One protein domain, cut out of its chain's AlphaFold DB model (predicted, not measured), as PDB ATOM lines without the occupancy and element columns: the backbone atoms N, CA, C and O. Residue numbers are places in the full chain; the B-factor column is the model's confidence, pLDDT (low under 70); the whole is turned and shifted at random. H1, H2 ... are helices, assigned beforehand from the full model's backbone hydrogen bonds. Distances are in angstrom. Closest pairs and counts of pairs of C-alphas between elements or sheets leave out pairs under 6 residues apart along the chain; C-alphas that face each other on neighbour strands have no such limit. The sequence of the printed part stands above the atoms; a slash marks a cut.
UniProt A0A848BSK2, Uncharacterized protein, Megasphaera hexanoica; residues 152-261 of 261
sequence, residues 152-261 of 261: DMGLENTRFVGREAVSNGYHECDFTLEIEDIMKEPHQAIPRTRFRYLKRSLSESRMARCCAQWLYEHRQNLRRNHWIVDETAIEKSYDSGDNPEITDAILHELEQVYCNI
ATOM      1  N   ASP A 152     239.312 200.165 168.463       79.38
ATOM      2  CA  ASP A 152     240.169 199.381 169.337       79.38
ATOM      3  C   ASP A 152     241.644 199.699 169.051       79.38
ATOM      4  O   ASP A 152     242.234 199.208 168.080       79.38
ATOM      5  N   MET A 153     242.235 200.544 169.901       73.38
ATOM      6  CA  MET A 153     243.659 200.873 169.819       73.38
ATOM      7  C   MET A 153     244.533 199.698 170.253       73.38
ATOM      8  O   MET A 153     245.656 199.586 169.773       73.38
ATOM      9  N   GLY A 154     244.040 198.809 171.120       72.12
ATOM     10  CA  GLY A 154     244.776 197.620 171.547       72.12
ATOM     11  C   GLY A 154     245.077 196.713 170.357       72.12
ATOM     12  O   GLY A 154     246.226 196.332 170.125       72.12
ATOM     13  N   LEU A 155     244.073 196.453 169.519       74.25
ATOM     14  CA  LEU A 155     244.255 195.668 168.298       74.25
ATOM     15  C   LEU A 155     245.203 196.338 167.286       74.25
ATOM     16  O   LEU A 155     245.952 195.652 166.589       74.25
ATOM     17  N   GLU A 156     245.175 197.666 167.156       72.19
ATOM     18  CA  GLU A 156     246.095 198.364 166.249       72.19
ATOM     19  C   GLU A 156     247.531 198.363 166.779       72.19
ATOM     20  O   GLU A 156     248.454 198.008 166.041       72.19
ATOM     21  N   ASN A 157     247.713 198.691 168.055       72.44
ATOM     22  CA  ASN A 157     249.022 198.752 168.694       72.44
ATOM     23  C   ASN A 157     249.694 197.373 168.695       72.44
ATOM     24  O   ASN A 157     250.860 197.258 168.324       72.44
ATOM     25  N   THR A 158     248.951 196.302 168.990       74.12
ATOM     26  CA  THR A 158     249.477 194.925 168.911       74.12
ATOM     27  C   THR A 158     249.873 194.528 167.487       74.12
ATOM     28  O   THR A 158     250.908 193.892 167.283       74.12
ATOM     29  N   ARG A 159     249.110 194.941 166.464       75.94
ATOM     30  CA  ARG A 159     249.489 194.735 165.051       75.94
ATOM     31  C   ARG A 159     250.741 195.514 164.665       75.94
ATOM     32  O   ARG A 159     251.514 195.022 163.843       75.94
ATOM     33  N   PHE A 160     250.912 196.721 165.193       75.19
ATOM     34  CA  PHE A 160     252.098 197.536 164.958       75.19
ATOM     35  C   PHE A 160     253.339 196.875 165.566       75.19
ATOM     36  O   PHE A 160     254.276 196.584 164.821       75.19
ATOM     37  N   VAL A 161     253.283 196.513 166.850       76.50
ATOM     38  CA  VAL A 161     254.350 195.778 167.551       76.50
ATOM     39  C   VAL A 161     254.698 194.485 166.814       76.50
ATOM     40  O   VAL A 161     255.862 194.231 166.524       76.50
ATOM     41  N   GLY A 162     253.699 193.704 166.387       73.94
ATOM     42  CA  GLY A 162     253.942 192.484 165.611       73.94
ATOM     43  C   GLY A 162     254.656 192.730 164.271       73.94
ATOM     44  O   GLY A 162     255.490 191.927 163.857       73.94
ATOM     45  N   ARG A 163     254.375 193.846 163.582       76.44
ATOM     46  CA  ARG A 163     255.074 194.215 162.334       76.44
ATOM     47  C   ARG A 163     256.500 194.689 162.587       76.44
ATOM     48  O   ARG A 163     257.387 194.336 161.805       76.44
ATOM     49  N   GLU A 164     256.724 195.473 163.635       75.38
ATOM     50  CA  GLU A 164     258.070 195.895 164.031       75.38
ATOM     51  C   GLU A 164     258.911 194.706 164.479       75.38
ATOM     52  O   GLU A 164     260.057 194.586 164.050       75.38
ATOM     53  N   ALA A 165     258.327 193.769 165.226       75.38
ATOM     54  CA  ALA A 165     259.000 192.554 165.659       75.38
ATOM     55  C   ALA A 165     259.538 191.736 164.474       75.38
ATOM     56  O   ALA A 165     260.709 191.350 164.465       75.38
ATOM     57  N   VAL A 166     258.717 191.548 163.433       69.62
ATOM     58  CA  VAL A 166     259.106 190.856 162.191       69.62
ATOM     59  C   VAL A 166     260.153 191.644 161.394       69.62
ATOM     60  O   VAL A 166     261.032 191.041 160.783       69.62
ATOM     61  N   SER A 167     260.070 192.977 161.385       70.44
ATOM     62  CA  SER A 167     260.944 193.831 160.563       70.44
ATOM     63  C   SER A 167     262.321 194.061 161.191       70.44
ATOM     64  O   SER A 167     263.319 194.113 160.476       70.44
ATOM     65  N   ASN A 168     262.378 194.179 162.518       74.38
ATOM     66  CA  ASN A 168     263.586 194.508 163.277       74.38
ATOM     67  C   ASN A 168     264.234 193.277 163.934       74.38
ATOM     68  O   ASN A 168     265.298 193.405 164.536       74.38
ATOM     69  N   GLY A 169     263.627 192.090 163.812       67.06
ATOM     70  CA  GLY A 169     264.165 190.845 164.366       67.06
ATOM     71  C   GLY A 169     264.135 190.808 165.894       67.06
ATOM     72  O   GLY A 169     265.105 190.366 166.507       67.06
ATOM     73  N   TYR A 170     263.048 191.296 166.500       67.88
ATOM     74  CA  TYR A 170     262.872 191.250 167.955       67.88
ATOM     75  C   TYR A 170     262.950 189.808 168.468       67.88
ATOM     76  O   TYR A 170     262.456 188.876 167.825       67.88
ATOM     77  N   HIS A 171     263.516 189.626 169.660       70.12
ATOM     78  CA  HIS A 171     263.400 188.358 170.370       70.12
ATOM     79  C   HIS A 171     261.948 188.133 170.806       70.12
ATOM     80  O   HIS A 171     261.267 189.067 171.229       70.12
ATOM     81  N   GLU A 172     261.482 186.882 170.727       64.50
ATOM     82  CA  GLU A 172     260.082 186.525 171.002       64.50
ATOM     83  C   GLU A 172     259.578 187.004 172.367       64.50
ATOM     84  O   GLU A 172     258.420 187.395 172.505       64.50
ATOM     85  N   CYS A 173     260.456 187.033 173.368       65.94
ATOM     86  CA  CYS A 173     260.112 187.469 174.714       65.94
ATOM     87  C   CYS A 173     259.823 188.976 174.815       65.94
ATOM     88  O   CYS A 173     258.953 189.359 175.592       65.94
ATOM     89  N   ASP A 174     260.494 189.817 174.025       69.62
ATOM     90  CA  ASP A 174     260.419 191.276 174.169       69.62
ATOM     91  C   ASP A 174     259.101 191.827 173.611       69.62
ATOM     92  O   ASP A 174     258.393 192.567 174.292       69.62
ATOM     93  N   PHE A 175     258.695 191.392 172.414       71.88
ATOM     94  CA  PHE A 175     257.422 191.844 171.842       71.88
ATOM     95  C   PHE A 175     256.207 191.219 172.549       71.88
ATOM     96  O   PHE A 175     255.126 191.804 172.551       71.88
ATOM     97  N   THR A 176     256.360 190.034 173.157       73.62
ATOM     98  CA  THR A 176     255.276 189.396 173.924       73.62
ATOM     99  C   THR A 176     254.960 190.196 175.188       73.62
ATOM    100  O   THR A 176     253.786 190.385 175.497       73.62
ATOM    101  N   LEU A 177     255.979 190.726 175.874       79.31
ATOM    102  CA  LEU A 177     255.795 191.620 177.022       79.31
ATOM    103  C   LEU A 177     255.139 192.946 176.615       79.31
ATOM    104  O   LEU A 177     254.214 193.396 177.286       79.31
ATOM    105  N   GLU A 178     255.543 193.531 175.483       76.06
ATOM    106  CA  GLU A 178     254.897 194.743 174.953       76.06
ATOM    107  C   GLU A 178     253.423 194.504 174.589       76.06
ATOM    108  O   GLU A 178     252.564 195.333 174.893       76.06
ATOM    109  N   ILE A 179     253.097 193.358 173.981       76.69
ATOM    110  CA  ILE A 179     251.707 192.968 173.711       76.69
ATOM    111  C   ILE A 179     250.936 192.765 175.021       76.69
ATOM    112  O   ILE A 179     249.802 193.232 175.120       76.69
ATOM    113  N   GLU A 180     251.517 192.104 176.026       77.69
ATOM    114  CA  GLU A 180     250.885 191.957 177.344       77.69
ATOM    115  C   GLU A 180     250.601 193.313 177.993       77.69
ATOM    116  O   GLU A 180     249.519 193.502 178.544       77.69
ATOM    117  N   ASP A 181     251.529 194.263 177.909       75.69
ATOM    118  CA  ASP A 181     251.349 195.606 178.462       75.69
ATOM    119  C   ASP A 181     250.255 196.392 177.727       75.69
ATOM    120  O   ASP A 181     249.406 197.003 178.377       75.69
ATOM    121  N   ILE A 182     250.186 196.299 176.395       73.25
ATOM    122  CA  ILE A 182     249.088 196.887 175.607       73.25
ATOM    123  C   ILE A 182     247.735 196.271 175.997       73.25
ATOM    124  O   ILE A 182     246.728 196.973 176.086       73.25
ATOM    125  N   MET A 183     247.698 194.960 176.238       69.75
ATOM    126  CA  MET A 183     246.472 194.239 176.587       69.75
ATOM    127  C   MET A 183     246.015 194.475 178.035       69.75
ATOM    128  O   MET A 183     244.857 194.189 178.345       69.75
ATOM    129  N   LYS A 184     246.877 194.997 178.920       70.62
ATOM    130  CA  LYS A 184     246.507 195.366 180.302       70.62
ATOM    131  C   LYS A 184     245.625 196.615 180.358       70.62
ATOM    132  O   LYS A 184     244.793 196.711 181.257       70.62
ATOM    133  N   GLU A 185     245.763 197.530 179.399       63.41
ATOM    134  CA  GLU A 185     244.954 198.751 179.299       63.41
ATOM    135  C   GLU A 185     244.454 198.961 177.856       63.41
ATOM    136  O   GLU A 185     244.941 199.839 177.139       63.41
ATOM    137  N   PRO A 186     243.475 198.164 177.381       59.81
ATOM    138  CA  PRO A 186     242.925 198.346 176.046       59.81
ATOM    139  C   PRO A 186     242.169 199.675 175.986       59.81
ATOM    140  O   PRO A 186     241.051 199.816 176.481       59.81
ATOM    141  N   HIS A 187     242.793 200.681 175.385       72.94
ATOM    142  CA  HIS A 187     242.166 201.978 175.193       72.94
ATOM    143  C   HIS A 187     241.236 201.944 173.976       72.94
ATOM    144  O   HIS A 187     241.664 201.665 172.854       72.94
ATOM    145  N   GLN A 188     239.964 202.280 174.177       80.19
ATOM    146  CA  GLN A 188     239.062 202.596 173.074       80.19
ATOM    147  C   GLN A 188     239.224 204.061 172.704       80.19
ATOM    148  O   GLN A 188     239.347 204.925 173.575       80.19
ATOM    149  N   ALA A 189     239.229 204.350 171.409       82.62
ATOM    150  CA  ALA A 189     239.382 205.704 170.914       82.62
ATOM    151  C   ALA A 189     238.352 206.057 169.848       82.62
ATOM    152  O   ALA A 189     237.811 205.194 169.163       82.62
ATOM    153  N   ILE A 190     238.133 207.354 169.649       83.56
ATOM    154  CA  ILE A 190     237.368 207.859 168.505       83.56
ATOM    155  C   ILE A 190     238.322 208.677 167.645       83.56
ATOM    156  O   ILE A 190     238.410 209.891 167.825       83.56
ATOM    157  N   PRO A 191     239.080 208.047 166.730       77.88
ATOM    158  CA  PRO A 191     239.988 208.762 165.847       77.88
ATOM    159  C   PRO A 191     239.216 209.625 164.841       77.88
ATOM    160  O   PRO A 191     238.034 209.413 164.553       77.88
ATOM    161  N   ARG A 192     239.913 210.575 164.210       76.88
ATOM    162  CA  ARG A 192     239.340 211.496 163.208       76.88
ATOM    163  C   ARG A 192     238.588 210.784 162.075       76.88
ATOM    164  O   ARG A 192     237.567 211.269 161.588       76.88
ATOM    165  N   THR A 193     239.069 209.615 161.661       78.44
ATOM    166  CA  THR A 193     238.437 208.787 160.620       78.44
ATOM    167  C   THR A 193     237.063 208.257 161.034       78.44
ATOM    168  O   THR A 193     236.221 208.014 160.164       78.44
ATOM    169  N   ARG A 194     236.825 208.118 162.344       86.38
ATOM    170  CA  ARG A 194     235.581 207.647 162.963       86.38
ATOM    171  C   ARG A 194     234.642 208.797 163.329       86.38
ATOM    172  O   ARG A 194     233.433 208.660 163.167       86.38
ATOM    173  N   PHE A 195     235.179 209.974 163.659       87.88
ATOM    174  CA  PHE A 195     234.397 211.183 163.964       87.88
ATOM    175  C   PHE A 195     233.382 211.563 162.867       87.88
ATOM    176  O   PHE A 195     232.276 212.022 163.146       87.88
ATOM    177  N   ARG A 196     233.694 211.302 161.590       90.12
ATOM    178  CA  ARG A 196     232.731 211.514 160.492       90.12
ATOM    179  C   ARG A 196     231.448 210.685 160.641       90.12
ATOM    180  O   ARG A 196     230.400 211.125 160.175       90.12
ATOM    181  N   TYR A 197     231.534 209.489 161.226       93.31
ATOM    182  CA  TYR A 197     230.384 208.619 161.467       93.31
ATOM    183  C   TYR A 197     229.581 209.115 162.660       93.31
ATOM    184  O   TYR A 197     228.364 209.187 162.540       93.31
ATOM    185  N   LEU A 198     230.254 209.584 163.718       93.62
ATOM    186  CA  LEU A 198     229.606 210.268 164.840       93.62
ATOM    187  C   LEU A 198     228.709 211.397 164.332       93.62
ATOM    188  O   LEU A 198     227.503 211.366 164.549       93.62
ATOM    189  N   LYS A 199     229.280 212.326 163.554       92.94
ATOM    190  CA  LYS A 199     228.547 213.460 162.974       92.94
ATOM    191  C   LYS A 199     227.319 213.042 162.169       92.94
ATOM    192  O   LYS A 199     226.266 213.654 162.288       92.94
ATOM    193  N   ARG A 200     227.463 212.020 161.320       93.81
ATOM    194  CA  ARG A 200     226.364 211.517 160.479       93.81
ATOM    195  C   ARG A 200     225.269 210.831 161.289       93.81
ATOM    196  O   ARG A 200     224.156 210.715 160.791       93.81
ATOM    197  N   SER A 201     225.587 210.367 162.492       96.31
ATOM    198  CA  SER A 201     224.660 209.637 163.345       96.31
ATOM    199  C   SER A 201     223.841 210.521 164.282       96.31
ATOM    200  O   SER A 201     222.793 210.074 164.737       96.31
ATOM    201  N   LEU A 202     224.252 211.768 164.538       95.19
ATOM    202  CA  LEU A 202     223.636 212.644 165.549       95.19
ATOM    203  C   LEU A 202     222.124 212.842 165.390       95.19
ATOM    204  O   LEU A 202     221.428 212.995 166.390       95.19
ATOM    205  N   SER A 203     221.613 212.838 164.155       92.06
ATOM    206  CA  SER A 203     220.194 213.088 163.891       92.06
ATOM    207  C   SER A 203     219.290 211.947 164.348       92.06
ATOM    208  O   SER A 203     218.198 212.200 164.843       92.06
ATOM    209  N   GLU A 204     219.731 210.696 164.196       93.19
ATOM    210  CA  GLU A 204     218.891 209.531 164.504       93.19
ATOM    211  C   GLU A 204     219.338 208.798 165.766       93.19
ATOM    212  O   GLU A 204     218.519 208.114 166.357       93.19
ATOM    213  N   SER A 205     220.597 208.930 166.195       96.25
ATOM    214  CA  SER A 205     221.164 208.135 167.288       96.25
ATOM    215  C   SER A 205     221.265 208.932 168.585       96.25
ATOM    216  O   SER A 205     221.813 210.042 168.616       96.25
ATOM    217  N   ARG A 206     220.750 208.359 169.674       95.25
ATOM    218  CA  ARG A 206     220.939 208.874 171.037       95.25
ATOM    219  C   ARG A 206     222.348 208.571 171.533       95.25
ATOM    220  O   ARG A 206     222.980 209.445 172.114       95.25
ATOM    221  N   MET A 207     222.877 207.387 171.230       96.12
ATOM    222  CA  MET A 207     224.232 206.995 171.625       96.12
ATOM    223  C   MET A 207     225.295 207.926 171.022       96.12
ATOM    224  O   MET A 207     226.212 208.367 171.711       96.12
ATOM    225  N   ALA A 208     225.132 208.322 169.756       96.06
ATOM    226  CA  ALA A 208     225.987 209.312 169.108       96.06
ATOM    227  C   ALA A 208     225.921 210.679 169.805       96.06
ATOM    228  O   ALA A 208     226.940 211.360 169.915       96.06
ATOM    229  N   ARG A 209     224.750 211.086 170.306       96.31
ATOM    230  CA  ARG A 209     224.598 212.332 171.068       96.31
ATOM    231  C   ARG A 209     225.268 212.241 172.439       96.31
ATOM    232  O   ARG A 209     226.041 213.135 172.765       96.31
ATOM    233  N   CYS A 210     225.062 211.160 173.194       96.06
ATOM    234  CA  CYS A 210     225.768 210.908 174.460       96.06
ATOM    235  C   CYS A 210     227.292 210.930 174.263       96.06
ATOM    236  O   CYS A 210     228.016 211.593 175.000       96.06
ATOM    237  N   CYS A 211     227.772 210.281 173.205       94.31
ATOM    238  CA  CYS A 211     229.181 210.271 172.836       94.31
ATOM    239  C   CYS A 211     229.710 211.677 172.493       94.31
ATOM    240  O   CYS A 211     230.740 212.100 173.018       94.31
ATOM    241  N   ALA A 212     228.997 212.442 171.662       94.19
ATOM    242  CA  ALA A 212     229.383 213.812 171.326       94.19
ATOM    243  C   ALA A 212     229.398 214.735 172.556       94.19
ATOM    244  O   ALA A 212     230.315 215.544 172.701       94.19
ATOM    245  N   GLN A 213     228.425 214.580 173.457       95.00
ATOM    246  CA  GLN A 213     228.372 215.311 174.719       95.00
ATOM    247  C   GLN A 213     229.590 214.997 175.593       95.00
ATOM    248  O   GLN A 213     230.277 215.915 176.040       95.00
ATOM    249  N   TRP A 214     229.922 213.714 175.758       93.69
ATOM    250  CA  TRP A 214     231.099 213.296 176.518       93.69
ATOM    251  C   TRP A 214     232.389 213.876 175.927       93.69
ATOM    252  O   TRP A 214     233.205 214.450 176.653       93.69
ATOM    253  N   LEU A 215     232.556 213.803 174.601       91.38
ATOM    254  CA  LEU A 215     233.718 214.379 173.912       91.38
ATOM    255  C   LEU A 215     233.819 215.886 174.145       91.38
ATOM    256  O   LEU A 215     234.917 216.417 174.303       91.38
ATOM    257  N   TYR A 216     232.684 216.585 174.169       91.44
ATOM    258  CA  TYR A 216     232.649 218.022 174.397       91.44
ATOM    259  C   TYR A 216     233.050 218.369 175.833       91.44
ATOM    260  O   TYR A 216     233.873 219.261 176.045       91.44
ATOM    261  N   GLU A 217     232.549 217.641 176.824       91.06
ATOM    262  CA  GLU A 217     232.914 217.828 178.234       91.06
ATOM    263  C   GLU A 217     234.409 217.587 178.479       91.06
ATOM    264  O   GLU A 217     235.057 218.356 179.190       91.06
ATOM    265  N   HIS A 218     234.989 216.598 177.796       88.94
ATOM    266  CA  HIS A 218     236.384 216.185 177.966       88.94
ATOM    267  C   HIS A 218     237.337 216.790 176.923       88.94
ATOM    268  O   HIS A 218     238.522 216.452 176.877       88.94
ATOM    269  N   ARG A 219     236.866 217.741 176.107       86.06
ATOM    270  CA  ARG A 219     237.597 218.291 174.949       86.06
ATOM    271  C   ARG A 219     238.966 218.886 175.261       86.06
ATOM    272  O   ARG A 219     239.832 218.924 174.392       86.06
ATOM    273  N   GLN A 220     239.177 219.361 176.487       81.25
ATOM    274  CA  GLN A 220     240.474 219.886 176.919       81.25
ATOM    275  C   GLN A 220     241.544 218.786 176.981       81.25
ATOM    276  O   GLN A 220     242.697 219.042 176.633       81.25
ATOM    277  N   ASN A 221     241.147 217.564 177.339       74.75
ATOM    278  CA  ASN A 221     242.029 216.401 177.443       74.75
ATOM    279  C   ASN A 221     242.332 215.788 176.064       74.75
ATOM    280  O   ASN A 221     243.422 215.264 175.848       74.75
ATOM    281  N   LEU A 222     241.412 215.936 175.101       71.50
ATOM    282  CA  LEU A 222     241.541 215.393 173.741       71.50
ATOM    283  C   LEU A 222     242.613 216.093 172.879       71.50
ATOM    284  O   LEU A 222     243.116 215.524 171.916       71.50
ATOM    285  N   ARG A 223     243.015 217.325 173.226       63.12
ATOM    286  CA  ARG A 223     243.932 218.164 172.420       63.12
ATOM    287  C   ARG A 223     245.366 217.625 172.272       63.12
ATOM    288  O   ARG A 223     246.130 218.183 171.494       63.12
ATOM    289  N   ARG A 224     245.769 216.589 173.020       57.75
ATOM    290  CA  ARG A 224     247.147 216.045 173.034       57.75
ATOM    291  C   ARG A 224     247.248 214.638 172.437       57.75
ATOM    292  O   ARG A 224     247.848 213.757 173.052       57.75
ATOM    293  N   ASN A 225     246.642 214.407 171.269       55.78
ATOM    294  CA  ASN A 225     246.607 213.100 170.584       55.78
ATOM    295  C   ASN A 225     246.025 211.941 171.421       55.78
ATOM    296  O   ASN A 225     246.121 210.784 171.020       55.78
ATOM    297  N   HIS A 226     245.411 212.241 172.566       62.72
ATOM    298  CA  HIS A 226     244.724 211.269 173.402       62.72
ATOM    299  C   HIS A 226     243.263 211.259 172.982       62.72
ATOM    300  O   HIS A 226     242.464 212.069 173.436       62.72
ATOM    301  N   TRP A 227     242.931 210.342 172.082       71.06
ATOM    302  CA  TRP A 227     241.563 210.120 171.605       71.06
ATOM    303  C   TRP A 227     240.822 209.080 172.443       71.06
ATOM    304  O   TRP A 227     239.799 208.569 171.993       71.06
ATOM    305  N   ILE A 228     241.377 208.747 173.612       78.62
ATOM    306  CA  ILE A 228     240.886 207.721 174.524       78.62
ATOM    307  C   ILE A 228     239.559 208.190 175.109       78.62
ATOM    308  O   ILE A 228     239.463 209.306 175.627       78.62
ATOM    309  N   VAL A 229     238.550 207.335 175.013       85.19
ATOM    310  CA  VAL A 229     237.209 207.599 175.528       85.19
ATOM    311  C   VAL A 229     236.877 206.649 176.667       85.19
ATOM    312  O   VAL A 229     237.278 205.487 176.654       85.19
ATOM    313  N   ASP A 230     236.121 207.148 177.644       87.69
ATOM    314  CA  ASP A 230     235.508 206.297 178.660       87.69
ATOM    315  C   ASP A 230     234.199 205.726 178.103       87.69
ATOM    316  O   ASP A 230     233.142 206.360 178.141       87.69
ATOM    317  N   GLU A 231     234.303 204.522 177.544       89.88
ATOM    318  CA  GLU A 231     233.179 203.752 177.013       89.88
ATOM    319  C   GLU A 231     232.074 203.577 178.060       89.88
ATOM    320  O   GLU A 231     230.903 203.830 177.779       89.88
ATOM    321  N   THR A 232     232.456 203.241 179.295       90.81
ATOM    322  CA  THR A 232     231.507 202.937 180.369       90.81
ATOM    323  C   THR A 232     230.709 204.164 180.795       90.81
ATOM    324  O   THR A 232     229.517 204.060 181.089       90.81
ATOM    325  N   ALA A 233     231.331 205.346 180.791       92.12
ATOM    326  CA  ALA A 233     230.647 206.602 181.072       92.12
ATOM    327  C   ALA A 233     229.614 206.947 179.988       92.12
ATOM    328  O   ALA A 233     228.508 207.386 180.315       92.12
ATOM    329  N   ILE A 234     229.951 206.727 178.713       93.75
ATOM    330  CA  ILE A 234     229.048 206.987 177.584       93.75
ATOM    331  C   ILE A 234     227.863 206.014 177.612       93.75
ATOM    332  O   ILE A 234     226.716 206.458 177.536       93.75
ATOM    333  N   GLU A 235     228.118 204.713 177.778       94.31
ATOM    334  CA  GLU A 235     227.056 203.706 177.886       94.31
ATOM    335  C   GLU A 235     226.137 203.987 179.069       94.31
ATOM    336  O   GLU A 235     224.919 203.936 178.928       94.31
ATOM    337  N   LYS A 236     226.701 204.371 180.219       95.12
ATOM    338  CA  LYS A 236     225.916 204.707 181.407       95.12
ATOM    339  C   LYS A 236     224.989 205.902 181.182       95.12
ATOM    340  O   LYS A 236     223.855 205.861 181.651       95.12
ATOM    341  N   SER A 237     225.451 206.942 180.482       94.31
ATOM    342  CA  SER A 237     224.610 208.092 180.103       94.31
ATOM    343  C   SER A 237     223.506 207.684 179.122       94.31
ATOM    344  O   SER A 237     222.354 208.102 179.232       94.31
ATOM    345  N   TYR A 238     223.818 206.803 178.173       95.62
ATOM    346  CA  TYR A 238     222.805 206.277 177.266       95.62
ATOM    347  C   TYR A 238     221.761 205.410 178.000       95.62
ATOM    348  O   TYR A 238     220.558 205.572 177.774       95.62
ATOM    349  N   ASP A 239     222.194 204.527 178.901       93.62
ATOM    350  CA  ASP A 239     221.332 203.620 179.666       93.62
ATOM    351  C   ASP A 239     220.483 204.360 180.717       93.62
ATOM    352  O   ASP A 239     219.372 203.921 181.022       93.62
ATOM    353  N   SER A 240     220.940 205.514 181.229       93.31
ATOM    354  CA  SER A 240     220.121 206.393 182.084       93.31
ATOM    355  C   SER A 240     218.991 207.094 181.327       93.31
ATOM    356  O   SER A 240     218.097 207.666 181.952       93.31
ATOM    357  N   GLY A 241     218.993 207.016 179.995       91.44
ATOM    358  CA  GLY A 241     217.997 207.642 179.137       91.44
ATOM    359  C   GLY A 241     218.336 209.076 178.742       91.44
ATOM    360  O   GLY A 241     217.458 209.760 178.207       91.44
ATOM    361  N   ASP A 242     219.574 209.527 178.968       91.38
ATOM    362  CA  ASP A 242     219.999 210.873 178.598       91.38
ATOM    363  C   ASP A 242     219.871 211.068 177.087       91.38
ATOM    364  O   ASP A 242     220.210 210.200 176.282       91.38
ATOM    365  N   ASN A 243     219.385 212.237 176.684       92.38
ATOM    366  CA  ASN A 243     219.253 212.596 175.280       92.38
ATOM    367  C   ASN A 243     219.765 214.022 175.062       92.38
ATOM    368  O   ASN A 243     218.959 214.953 174.963       92.38
ATOM    369  N   PRO A 244     221.095 214.217 175.065       93.19
ATOM    370  CA  PRO A 244     221.672 215.547 175.003       93.19
ATOM    371  C   PRO A 244     221.416 216.202 173.644       93.19
ATOM    372  O   PRO A 244     221.486 215.567 172.587       93.19
ATOM    373  N   GLU A 245     221.128 217.500 173.678       93.19
ATOM    374  CA  GLU A 245     220.973 218.316 172.481       93.19
ATOM    375  C   GLU A 245     222.347 218.799 172.005       93.19
ATOM    376  O   GLU A 245     223.036 219.564 172.679       93.19
ATOM    377  N   ILE A 246     222.753 218.337 170.823       94.50
ATOM    378  CA  ILE A 246     224.045 218.680 170.234       94.50
ATOM    379  C   ILE A 246     223.858 219.861 169.285       94.50
ATOM    380  O   ILE A 246     223.388 219.704 168.160       94.50
ATOM    381  N   THR A 247     224.222 221.050 169.761       93.50
ATOM    382  CA  THR A 247     224.134 222.296 168.986       93.50
ATOM    383  C   THR A 247     225.272 222.429 167.972       93.50
ATOM    384  O   THR A 247     226.345 221.837 168.125       93.50
ATOM    385  N   ASP A 248     225.080 223.285 166.965       92.00
ATOM    386  CA  ASP A 248     226.119 223.598 165.972       92.00
ATOM    387  C   ASP A 248     227.395 224.167 166.611       92.00
ATOM    388  O   ASP A 248     228.499 223.902 166.138       92.00
ATOM    389  N   ALA A 249     227.267 224.906 167.720       92.00
ATOM    390  CA  ALA A 249     228.409 225.430 168.466       92.00
ATOM    391  C   ALA A 249     229.253 224.304 169.088       92.00
ATOM    392  O   ALA A 249     230.475 224.296 168.938       92.00
ATOM    393  N   ILE A 250     228.597 223.317 169.716       92.56
ATOM    394  CA  ILE A 250     229.258 222.126 170.270       92.56
ATOM    395  C   ILE A 250     229.978 221.364 169.155       92.56
ATOM    396  O   ILE A 250     231.144 220.995 169.303       92.56
ATOM    397  N   LEU A 251     229.308 221.167 168.015       91.06
ATOM    398  CA  LEU A 251     229.902 220.477 166.872       91.06
ATOM    399  C   LEU A 251     231.114 221.207 166.318       91.06
ATOM    400  O   LEU A 251     232.119 220.563 166.024       91.06
ATOM    401  N   HIS A 252     231.039 222.529 166.203       90.25
ATOM    402  CA  HIS A 252     232.147 223.327 165.710       90.25
ATOM    403  C   HIS A 252     233.364 223.257 166.644       90.25
ATOM    404  O   HIS A 252     234.491 223.103 166.172       90.25
ATOM    405  N   GLU A 253     233.165 223.299 167.965       89.81
ATOM    406  CA  GLU A 253     234.261 223.119 168.927       89.81
ATOM    407  C   GLU A 253     234.897 221.726 168.825       89.81
ATOM    408  O   GLU A 253     236.124 221.607 168.816       89.81
ATOM    409  N   LEU A 254     234.087 220.672 168.702       88.88
ATOM    410  CA  LEU A 254     234.593 219.314 168.498       88.88
ATOM    411  C   LEU A 254     235.374 219.199 167.188       88.88
ATOM    412  O   LEU A 254     236.474 218.654 167.166       88.88
ATOM    413  N   GLU A 255     234.862 219.759 166.095       87.94
ATOM    414  CA  GLU A 255     235.574 219.789 164.819       87.94
ATOM    415  C   GLU A 255     236.931 220.465 164.925       87.94
ATOM    416  O   GLU A 255     237.892 219.958 164.357       87.94
ATOM    417  N   GLN A 256     237.041 221.574 165.657       85.25
ATOM    418  CA  GLN A 256     238.329 222.231 165.870       85.25
ATOM    419  C   GLN A 256     239.312 221.311 166.594       85.25
ATOM    420  O   GLN A 256     240.475 221.248 166.204       85.25
ATOM    421  N   VAL A 257     238.857 220.558 167.596       81.94
ATOM    422  CA  VAL A 257     239.698 219.571 168.294       81.94
ATOM    423  C   VAL A 257     240.176 218.477 167.335       81.94
ATOM    424  O   VAL A 257     241.341 218.099 167.383       81.94
ATOM    425  N   TYR A 258     239.315 218.016 166.425       77.06
ATOM    426  CA  TYR A 258     239.617 216.943 165.472       77.06
ATOM    427  C   TYR A 258     240.313 217.393 164.170       77.06
ATOM    428  O   TYR A 258     240.872 216.551 163.462       77.06
ATOM    429  N   CYS A 259     240.266 218.681 163.815       66.56
ATOM    430  CA  CYS A 259     240.808 219.229 162.563       66.56
ATOM    431  C   CYS A 259     242.056 220.106 162.735       66.56
ATOM    432  O   CYS A 259     242.790 220.228 161.757       66.56
ATOM    433  N   ASN A 260     242.305 220.700 163.911       55.53
ATOM    434  CA  ASN A 260     243.421 221.638 164.135       55.53
ATOM    435  C   ASN A 260     244.724 220.975 164.629       55.53
ATOM    436  O   ASN A 260     245.476 221.593 165.383       55.53
ATOM    437  N   ILE A 261     245.006 219.743 164.193       48.19
ATOM    438  CA  ILE A 261     246.316 219.085 164.331       48.19
ATOM    439  C   ILE A 261     246.714 218.520 162.969       48.19
ATOM    440  O   ILE A 261     245.878 217.804 162.362       48.19
TER     441      ILE A 261
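AT A GLANCE: This is residues 152 to 261 of the 261 residues of an uncharacterized protein of Megasphaera hexanoica (UniProt A0A848BSK2). Two lobes lie end to end along the longest axis: a hairpin of two helices, H1 and H2, and a cluster of five, H3 to H7, with H3, H6 and H7 crossing H4. Residues 185 to 191 join the lobes. The printed part has 110 residues with seven named helices, H1 to H7 along the chain, and no named strand: all helix. It is loose, with a radius of gyration of the C-alphas of 17.0 A and spans of 52 by 31 by 23 A.

HOW THE PARTS SIT: H1, residues 153 to 168, touches H2, residues 172 to 184, at a shallow tilt of 12 degrees, opposite ways, a helical hairpin; the closest C-alphas, of Thr 158 and Ile 179, are 5.6 A apart. H2 is apart from H3, residues 192 to 201. H4, residues 206 to 217, touches H3 with residues 208 to 212 alone, at a steep tilt of 50 degrees; the closest C-alphas are Leu 198 and Ala 208, 5.7 A. H4 touches H6, residues 231 to 239, at a steep tilt of 52 degrees, closest at C-alphas 211 and 234, 5.8 A. H7, residues 248 to 259, touches H4 at a steep tilt of 69 degrees, only just short of about perpendicular, closest at C-alphas 216 and 254, 6.3 A. H5, residues 219 to 222, only just touches H7, with 3 pairs of C-alphas within 8 A, closest at C-alphas 219 and 257, 7.1 A. Every O i to N i+4 pair is within hydrogen-bond range in H1, H2, H4, H6 and H7, 4 of 6 in H3, and H5 is too short for one.

IN THESE COORDINATES: H1 is 21.9 A long from C-alpha 153 at (243.659, 200.873, 169.819); H2 is 18.7 A, H4 16.6 A. H7, 15.7 A, ends at C-alpha 259, (240.808, 219.229, 162.563).

THE WHOLE: The farthest C-alphas, of His 171 and Glu 245, are 52.0 A apart. The printed part has no cut, and no link is long. Mean pLDDT of the printed part is 81.9; 16 residues are under 70, among them 223 to 226 and 259 to 261.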